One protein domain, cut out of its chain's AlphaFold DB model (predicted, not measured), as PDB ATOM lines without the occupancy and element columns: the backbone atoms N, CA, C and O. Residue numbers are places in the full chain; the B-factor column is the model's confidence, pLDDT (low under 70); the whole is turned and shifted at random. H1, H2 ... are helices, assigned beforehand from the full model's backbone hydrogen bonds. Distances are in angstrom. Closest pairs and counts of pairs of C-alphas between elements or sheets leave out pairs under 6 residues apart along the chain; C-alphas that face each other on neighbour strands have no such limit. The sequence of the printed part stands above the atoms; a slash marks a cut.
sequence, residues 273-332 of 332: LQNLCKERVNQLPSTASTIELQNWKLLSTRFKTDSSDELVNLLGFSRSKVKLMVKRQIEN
ATOM      1  N   LEU A 273    -149.078  81.437   0.355       88.44
ATOM      2  CA  LEU A 273    -149.733  80.281   0.981       88.44
ATOM      3  C   LEU A 273    -148.828  79.575   2.002       88.44
ATOM      4  O   LEU A 273    -149.316  78.958   2.949       88.44
ATOM      5  N   GLN A 274    -147.508  79.710   1.855       88.00
ATOM      6  CA  GLN A 274    -146.537  79.109   2.764       88.00
ATOM      7  C   GLN A 274    -146.656  79.668   4.190       88.00
ATOM      8  O   GLN A 274    -146.616  78.901   5.155       88.00
ATOM      9  N   ASN A 275    -146.824  80.985   4.344       87.12
ATOM     10  CA  ASN A 275    -146.955  81.602   5.665       87.12
ATOM     11  C   ASN A 275    -148.298  81.262   6.315       87.12
ATOM     12  O   ASN A 275    -148.328  80.967   7.507       87.12
ATOM     13  N   LEU A 276    -149.371  81.170   5.522       89.25
ATOM     14  CA  LEU A 276    -150.676  80.713   6.003       89.25
ATOM     15  C   LEU A 276    -150.609  79.276   6.541       89.25
ATOM     16  O   LEU A 276    -151.160  78.990   7.602       89.25
ATOM     17  N   CYS A 277    -149.895  78.375   5.858       88.56
ATOM     18  CA  CYS A 277    -149.722  76.997   6.328       88.56
ATOM     19  C   CYS A 277    -148.923  76.934   7.636       88.56
ATOM     20  O   CYS A 277    -149.323  76.220   8.550       88.56
ATOM     21  N   LYS A 278    -147.830  77.702   7.767       87.06
ATOM     22  CA  LYS A 278    -147.045  77.775   9.017       87.06
ATOM     23  C   LYS A 278    -147.873  78.323  10.178       87.06
ATOM     24  O   LYS A 278    -147.823  77.791  11.282       87.06
ATOM     25  N   GLU A 279    -148.660  79.360   9.920       89.31
ATOM     26  CA  GLU A 279    -149.556  79.939  10.914       89.31
ATOM     27  C   GLU A 279    -150.624  78.927  11.358       89.31
ATOM     28  O   GLU A 279    -150.876  78.786  12.552       89.31
ATOM     29  N   ARG A 280    -151.185  78.147  10.422       87.50
ATOM     30  CA  ARG A 280    -152.111  77.053  10.749       87.50
ATOM     31  C   ARG A 280    -151.453  75.924  11.534       87.50
ATOM     32  O   ARG A 280    -152.088  75.426  12.454       87.50
ATOM     33  N   VAL A 281    -150.199  75.575  11.233       87.44
ATOM     34  CA  VAL A 281    -149.415  74.610  12.029       87.44
ATOM     35  C   VAL A 281    -149.326  75.053  13.496       87.44
ATOM     36  O   VAL A 281    -149.465  74.224  14.389       87.44
ATOM     37  N   ASN A 282    -149.150  76.354  13.743       85.44
ATOM     38  CA  ASN A 282    -149.028  76.915  15.091       85.44
ATOM     39  C   ASN A 282    -150.379  77.136  15.795       85.44
ATOM     40  O   ASN A 282    -150.429  77.143  17.019       85.44
ATOM     41  N   GLN A 283    -151.462  77.337  15.039       84.38
ATOM     42  CA  GLN A 283    -152.821  77.534  15.565       84.38
ATOM     43  C   GLN A 283    -153.579  76.224  15.820       84.38
ATOM     44  O   GLN A 283    -154.702  76.268  16.324       84.38
ATOM     45  N   LEU A 284    -153.016  75.065  15.455       82.62
ATOM     46  CA  LEU A 284    -153.652  73.784  15.747       82.62
ATOM     47  C   LEU A 284    -153.760  73.586  17.265       82.62
ATOM     48  O   LEU A 284    -152.758  73.720  17.971       82.62
ATOM     49  N   PRO A 285    -154.951  73.239  17.776       80.06
ATOM     50  CA  PRO A 285    -155.097  72.869  19.174       80.06
ATOM     51  C   PRO A 285    -154.270  71.611  19.457       80.06
ATOM     52  O   PRO A 285    -154.160  70.730  18.606       80.06
ATOM     53  N   SER A 286    -153.738  71.473  20.673       70.75
ATOM     54  CA  SER A 286    -152.944  70.299  21.083       70.75
ATOM     55  C   SER A 286    -153.712  68.967  21.011       70.75
ATOM     56  O   SER A 286    -153.113  67.906  21.137       70.75
ATOM     57  N   THR A 287    -155.033  69.018  20.812       74.38
ATOM     58  CA  THR A 287    -155.927  67.873  20.582       74.38
ATOM     59  C   THR A 287    -155.982  67.424  19.119       74.38
ATOM     60  O   THR A 287    -156.672  66.453  18.809       74.38
ATOM     61  N   ALA A 288    -155.343  68.152  18.202       76.31
ATOM     62  CA  ALA A 288    -155.359  67.827  16.785       76.31
ATOM     63  C   ALA A 288    -154.632  66.506  16.511       76.31
ATOM     64  O   ALA A 288    -153.627  66.174  17.142       76.31
ATOM     65  N   SER A 289    -155.142  65.752  15.539       83.62
ATOM     66  CA  SER A 289    -154.550  64.470  15.163       83.62
ATOM     67  C   SER A 289    -153.120  64.663  14.656       83.62
ATOM     68  O   SER A 289    -152.838  65.583  13.884       83.62
ATOM     69  N   THR A 290    -152.224  63.739  15.007       83.56
ATOM     70  CA  THR A 290    -150.858  63.670  14.461       83.56
ATOM     71  C   THR A 290    -150.859  63.720  12.928       83.56
ATOM     72  O   THR A 290    -149.974  64.327  12.326       83.56
ATOM     73  N   ILE A 291    -151.887  63.144  12.297       85.06
ATOM     74  CA  ILE A 291    -152.086  63.155  10.842       85.06
ATOM     75  C   ILE A 291    -152.368  64.574  10.338       85.06
ATOM     76  O   ILE A 291    -151.818  64.992   9.325       85.06
ATOM     77  N   GLU A 292    -153.190  65.341  11.051       85.00
ATOM     78  CA  GLU A 292    -153.525  66.713  10.672       85.00
ATOM     79  C   GLU A 292    -152.286  67.614  10.739       85.00
ATOM     80  O   GLU A 292    -151.992  68.348   9.794       85.00
ATOM     81  N   LEU A 293    -151.485  67.476  11.798       86.44
ATOM     82  CA  LEU A 293    -150.208  68.175  11.926       86.44
ATOM     83  C   LEU A 293    -149.244  67.820  10.784       86.44
ATOM     84  O   LEU A 293    -148.582  68.704  10.233       86.44
ATOM     85  N   GLN A 294    -149.157  66.538  10.420       85.69
ATOM     86  CA  GLN A 294    -148.327  66.102   9.299       85.69
ATOM     87  C   GLN A 294    -148.849  66.613   7.954       85.69
ATOM     88  O   GLN A 294    -148.040  67.048   7.140       85.69
ATOM     89  N   ASN A 295    -150.164  66.667   7.744       88.56
ATOM     90  CA  ASN A 295    -150.770  67.218   6.531       88.56
ATOM     91  C   ASN A 295    -150.468  68.713   6.367       88.56
ATOM     92  O   ASN A 295    -150.071  69.146   5.286       88.56
ATOM     93  N   TRP A 296    -150.581  69.510   7.434       87.75
ATOM     94  CA  TRP A 296    -150.252  70.938   7.378       87.75
ATOM     95  C   TRP A 296    -148.751  71.192   7.203       87.75
ATOM     96  O   TRP A 296    -148.360  72.090   6.453       87.75
ATOM     97  N   LYS A 297    -147.895  70.370   7.824       86.94
ATOM     98  CA  LYS A 297    -146.442  70.407   7.590       86.94
ATOM     99  C   LYS A 297    -146.097  70.035   6.149       86.94
ATOM    100  O   LYS A 297    -145.360  70.780   5.506       86.94
ATOM    101  N   LEU A 298    -146.690  68.968   5.615       88.50
ATOM    102  CA  LEU A 298    -146.551  68.548   4.220       88.50
ATOM    103  C   LEU A 298    -146.946  69.677   3.269       88.50
ATOM    104  O   LEU A 298    -146.184  70.018   2.367       88.50
ATOM    105  N   LEU A 299    -148.108  70.288   3.498       88.44
ATOM    106  CA  LEU A 299    -148.614  71.390   2.691       88.44
ATOM    107  C   LEU A 299    -147.674  72.605   2.748       88.44
ATOM    108  O   LEU A 299    -147.368  73.197   1.717       88.44
ATOM    109  N   SER A 300    -147.128  72.924   3.924       87.00
ATOM    110  CA  SER A 300    -146.139  74.000   4.071       87.00
ATOM    111  C   SER A 300    -144.845  73.731   3.296       87.00
ATOM    112  O   SER A 300    -144.268  74.655   2.724       87.00
ATOM    113  N   THR A 301    -144.405  72.472   3.251       87.62
ATOM    114  CA  THR A 301    -143.229  72.045   2.498       87.62
ATOM    115  C   THR A 301    -143.511  72.068   0.999       87.62
ATOM    116  O   THR A 301    -142.667  72.544   0.256       87.62
ATOM    117  N   ARG A 302    -144.707  71.674   0.537       85.56
ATOM    118  CA  ARG A 302    -145.093  71.722  -0.890       85.56
ATOM    119  C   ARG A 302    -144.989  73.117  -1.509       85.56
ATOM    120  O   ARG A 302    -144.692  73.218  -2.692       85.56
ATOM    121  N   PHE A 303    -145.208  74.165  -0.719       86.00
ATOM    122  CA  PHE A 303    -145.098  75.551  -1.176       86.00
ATOM    123  C   PHE A 303    -143.672  76.131  -1.106       86.00
ATOM    124  O   PHE A 303    -143.478  77.284  -1.479       86.00
ATOM    125  N   LYS A 304    -142.672  75.364  -0.648       83.06
ATOM    126  CA  LYS A 304    -141.252  75.753  -0.702       83.06
ATOM    127  C   LYS A 304    -140.638  75.383  -2.058       83.06
ATOM    128  O   LYS A 304    -140.915  74.306  -2.584       83.06
ATOM    129  N   THR A 305    -139.743  76.230  -2.567       74.81
ATOM    130  CA  THR A 305    -139.027  76.037  -3.844       74.81
ATOM    131  C   THR A 305    -138.125  74.790  -3.844       74.81
ATOM    132  O   THR A 305    -138.110  74.064  -4.831       74.81
ATOM    133  N   ASP A 306    -137.492  74.457  -2.709       68.31
ATOM    134  CA  ASP A 306    -136.571  73.310  -2.562       68.31
ATOM    135  C   ASP A 306    -137.145  72.207  -1.654       68.31
ATOM    136  O   ASP A 306    -136.555  71.777  -0.665       68.31
ATOM    137  N   SER A 307    -138.363  71.759  -1.954       79.25
ATOM    138  CA  SER A 307    -139.145  70.898  -1.054       79.25
ATOM    139  C   SER A 307    -138.856  69.399  -1.151       79.25
ATOM    140  O   SER A 307    -139.296  68.627  -0.299       79.25
ATOM    141  N   SER A 308    -138.122  68.956  -2.176       78.38
ATOM    142  CA  SER A 308    -138.046  67.532  -2.524       78.38
ATOM    143  C   SER A 308    -137.404  66.649  -1.444       78.38
ATOM    144  O   SER A 308    -137.898  65.552  -1.192       78.38
ATOM    145  N   ASP A 309    -136.361  67.124  -0.762       77.94
ATOM    146  CA  ASP A 309    -135.690  66.362   0.298       77.94
ATOM    147  C   ASP A 309    -136.492  66.350   1.604       77.94
ATOM    148  O   ASP A 309    -136.596  65.316   2.262       77.94
ATOM    149  N   GLU A 310    -137.134  67.470   1.951       78.69
ATOM    150  CA  GLU A 310    -138.031  67.544   3.107       78.69
ATOM    151  C   GLU A 310    -139.250  66.623   2.942       78.69
ATOM    152  O   GLU A 310    -139.648  65.970   3.904       78.69
ATOM    153  N   LEU A 311    -139.819  66.527   1.733       82.44
ATOM    154  CA  LEU A 311    -140.942  65.629   1.434       82.44
ATOM    155  C   LEU A 311    -140.558  64.159   1.597       82.44
ATOM    156  O   LEU A 311    -141.305  63.386   2.190       82.44
ATOM    157  N   VAL A 312    -139.392  63.780   1.073       82.81
ATOM    158  CA  VAL A 312    -138.873  62.412   1.168       82.81
ATOM    159  C   VAL A 312    -138.640  62.046   2.637       82.81
ATOM    160  O   VAL A 312    -139.092  60.985   3.070       82.81
ATOM    161  N   ASN A 313    -138.075  62.970   3.420       83.19
ATOM    162  CA  ASN A 313    -137.907  62.813   4.865       83.19
ATOM    163  C   ASN A 313    -139.250  62.693   5.606       83.19
ATOM    164  O   ASN A 313    -139.375  61.858   6.499       83.19
ATOM    165  N   LEU A 314    -140.266  63.478   5.226       81.88
ATOM    166  CA  LEU A 314    -141.601  63.418   5.835       81.88
ATOM    167  C   LEU A 314    -142.320  62.089   5.542       81.88
ATOM    168  O   LEU A 314    -143.099  61.621   6.366       81.88
ATOM    169  N   LEU A 315    -142.026  61.463   4.397       80.50
ATOM    170  CA  LEU A 315    -142.495  60.122   4.024       80.50
ATOM    171  C   LEU A 315    -141.697  58.990   4.701       80.50
ATOM    172  O   LEU A 315    -141.988  57.818   4.475       80.50
ATOM    173  N   GLY A 316    -140.691  59.315   5.523       79.25
ATOM    174  CA  GLY A 316    -139.870  58.343   6.253       79.25
ATOM    175  C   GLY A 316    -138.692  57.773   5.457       79.25
ATOM    176  O   GLY A 316    -138.009  56.858   5.924       79.25
ATOM    177  N   PHE A 317    -138.417  58.315   4.272       78.88
ATOM    178  CA  PHE A 317    -137.275  57.934   3.450       78.88
ATOM    179  C   PHE A 317    -136.196  59.008   3.536       78.88
ATOM    180  O   PHE A 317    -136.480  60.178   3.731       78.88
ATOM    181  N   SER A 318    -134.931  58.643   3.356       80.31
ATOM    182  CA  SER A 318    -133.881  59.641   3.153       80.31
ATOM    183  C   SER A 318    -133.060  59.252   1.939       80.31
ATOM    184  O   SER A 318    -132.640  58.096   1.803       80.31
ATOM    185  N   ARG A 319    -132.828  60.211   1.033       81.06
ATOM    186  CA  ARG A 319    -132.017  59.973  -0.174       81.06
ATOM    187  C   ARG A 319    -130.641  59.411   0.191       81.06
ATOM    188  O   ARG A 319    -130.141  58.534  -0.504       81.06
ATOM    189  N   SER A 320    -130.076  59.831   1.323       80.56
ATOM    190  CA  SER A 320    -128.822  59.322   1.889       80.56
ATOM    191  C   SER A 320    -128.890  57.829   2.217       80.56
ATOM    192  O   SER A 320    -127.995  57.075   1.840       80.56
ATOM    193  N   LYS A 321    -129.968  57.381   2.876       81.69
ATOM    194  CA  LYS A 321    -130.170  55.970   3.237       81.69
ATOM    195  C   LYS A 321    -130.389  55.106   1.998       81.69
ATOM    196  O   LYS A 321    -129.796  54.038   1.902       81.69
ATOM    197  N   VAL A 322    -131.165  55.594   1.029       82.00
ATOM    198  CA  VAL A 322    -131.385  54.899  -0.251       82.00
ATOM    199  C   VAL A 322    -130.083  54.800  -1.046       82.00
ATOM    200  O   VAL A 322    -129.734  53.718  -1.503       82.00
ATOM    201  N   LYS A 323    -129.305  55.885  -1.145       84.81
ATOM    202  CA  LYS A 323    -128.002  55.892  -1.829       84.81
ATOM    203  C   LYS A 323    -127.014  54.915  -1.189       84.81
ATOM    204  O   LYS A 323    -126.278  54.243  -1.905       84.81
ATOM    205  N   LEU A 324    -127.025  54.802   0.139       88.31
ATOM    206  CA  LEU A 324    -126.196  53.845   0.874       88.31
ATOM    207  C   LEU A 324    -126.651  52.398   0.621       88.31
ATOM    208  O   LEU A 324    -125.811  51.544   0.353       88.31
ATOM    209  N   MET A 325    -127.962  52.125   0.626       83.75
ATOM    210  CA  MET A 325    -128.499  50.801   0.277       83.75
ATOM    211  C   MET A 325    -128.155  50.405  -1.162       83.75
ATOM    212  O   MET A 325    -127.696  49.291  -1.382       83.75
ATOM    213  N   VAL A 326    -128.307  51.319  -2.123       88.25
ATOM    214  CA  VAL A 326    -127.964  51.077  -3.532       88.25
ATOM    215  C   VAL A 326    -126.467  50.827  -3.697       88.25
ATOM    216  O   VAL A 326    -126.088  49.868  -4.356       88.25
ATOM    217  N   LYS A 327    -125.607  51.630  -3.058       90.75
ATOM    218  CA  LYS A 327    -124.152  51.438  -3.122       90.75
ATOM    219  C   LYS A 327    -123.733  50.074  -2.565       90.75
ATOM    220  O   LYS A 327    -122.975  49.368  -3.216       90.75
ATOM    221  N   ARG A 328    -124.295  49.674  -1.420       88.06
ATOM    222  CA  ARG A 328    -124.063  48.349  -0.824       88.06
ATOM    223  C   ARG A 328    -124.531  47.204  -1.733       88.06
ATOM    224  O   ARG A 328    -123.908  46.154  -1.730       88.06
ATOM    225  N   GLN A 329    -125.610  47.400  -2.490       86.31
ATOM    226  CA  GLN A 329    -126.159  46.384  -3.394       86.31
ATOM    227  C   GLN A 329    -125.393  46.271  -4.724       86.31
ATOM    228  O   GLN A 329    -125.520  45.259  -5.393       86.31
ATOM    229  N   ILE A 330    -124.654  47.312  -5.125       88.12
ATOM    230  CA  ILE A 330    -123.816  47.325  -6.340       88.12
ATOM    231  C   ILE A 330    -122.406  46.779  -6.052       88.12
ATOM    232  O   ILE A 330    -121.743  46.283  -6.957       88.12
ATOM    233  N   GLU A 331    -121.935  46.896  -4.807       72.94
ATOM    234  CA  GLU A 331    -120.641  46.355  -4.356       72.94
ATOM    235  C   GLU A 331    -120.683  44.844  -4.025       72.94
ATOM    236  O   GLU A 331    -119.627  44.262  -3.785       72.94
ATOM    237  N   ASN A 332    -121.867  44.217  -4.044       46.62
ATOM    238  CA  ASN A 332    -122.087  42.766  -3.931       46.62
ATOM    239  C   ASN A 332    -122.447  42.164  -5.292       46.62
ATOM    240  O   ASN A 332    -122.050  41.003  -5.532       46.62
TER     241      ASN A 332
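This is residues 273 to 332 of the 332 residues of an uncharacterized protein of Puccinia coronata f. sp. avenae (UniProt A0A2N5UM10). Three helices, H1, H2 and H3, stand side by side in a flat zigzag, each running back along the one before, and residues 321 to 332, mostly H4, stick out from the H3 side as an arm. The 60 printed residues hold four named helices, H1 to H4 in chain order, and no named strand: all helix. The whole is only just loose, close to extended, with a radius of gyration of the C-alphas of 15.6 A and spans of 50 by 27 by 10 A.

H1, residues 273 to 283, and H2, residues 290 to 302, touch as a helical hairpin, opposite ways at a shallow tilt of 23 degrees; their closest C-alphas, Cys 277 and Ser 300, are 5.2 A apart. H2, with residues 298 to 302 alone, touches H3, residues 308 to 314, in a second helical hairpin at 6 degrees, a shallow tilt; the closest C-alphas, Thr 301 and Leu 311, are 6.9 A apart. H1 and H3 are apart. H4, residues 319 to 330, is close to but not clearly touching H3, about perpendicular at 87 degrees; the closest C-alphas, Asp 309 and Arg 319, are 7.4 A apart. In H1, H2, H3 and H4 every O i to N i+4 pair is within hydrogen-bond range.

H1 begins at C-alpha 273 (-149.733, 80.281, 0.981) and is 15.2 A long, H2 18.3 A, H3 10.0 A and H4 16.3 A, ending at C-alpha 330 (-123.816, 47.325, -6.340).

The farthest C-alphas, Gln 283 and Asn 332, are 50.3 A apart. The printed part has no cut and no long link. Residues 306 and 332 are under pLDDT 70.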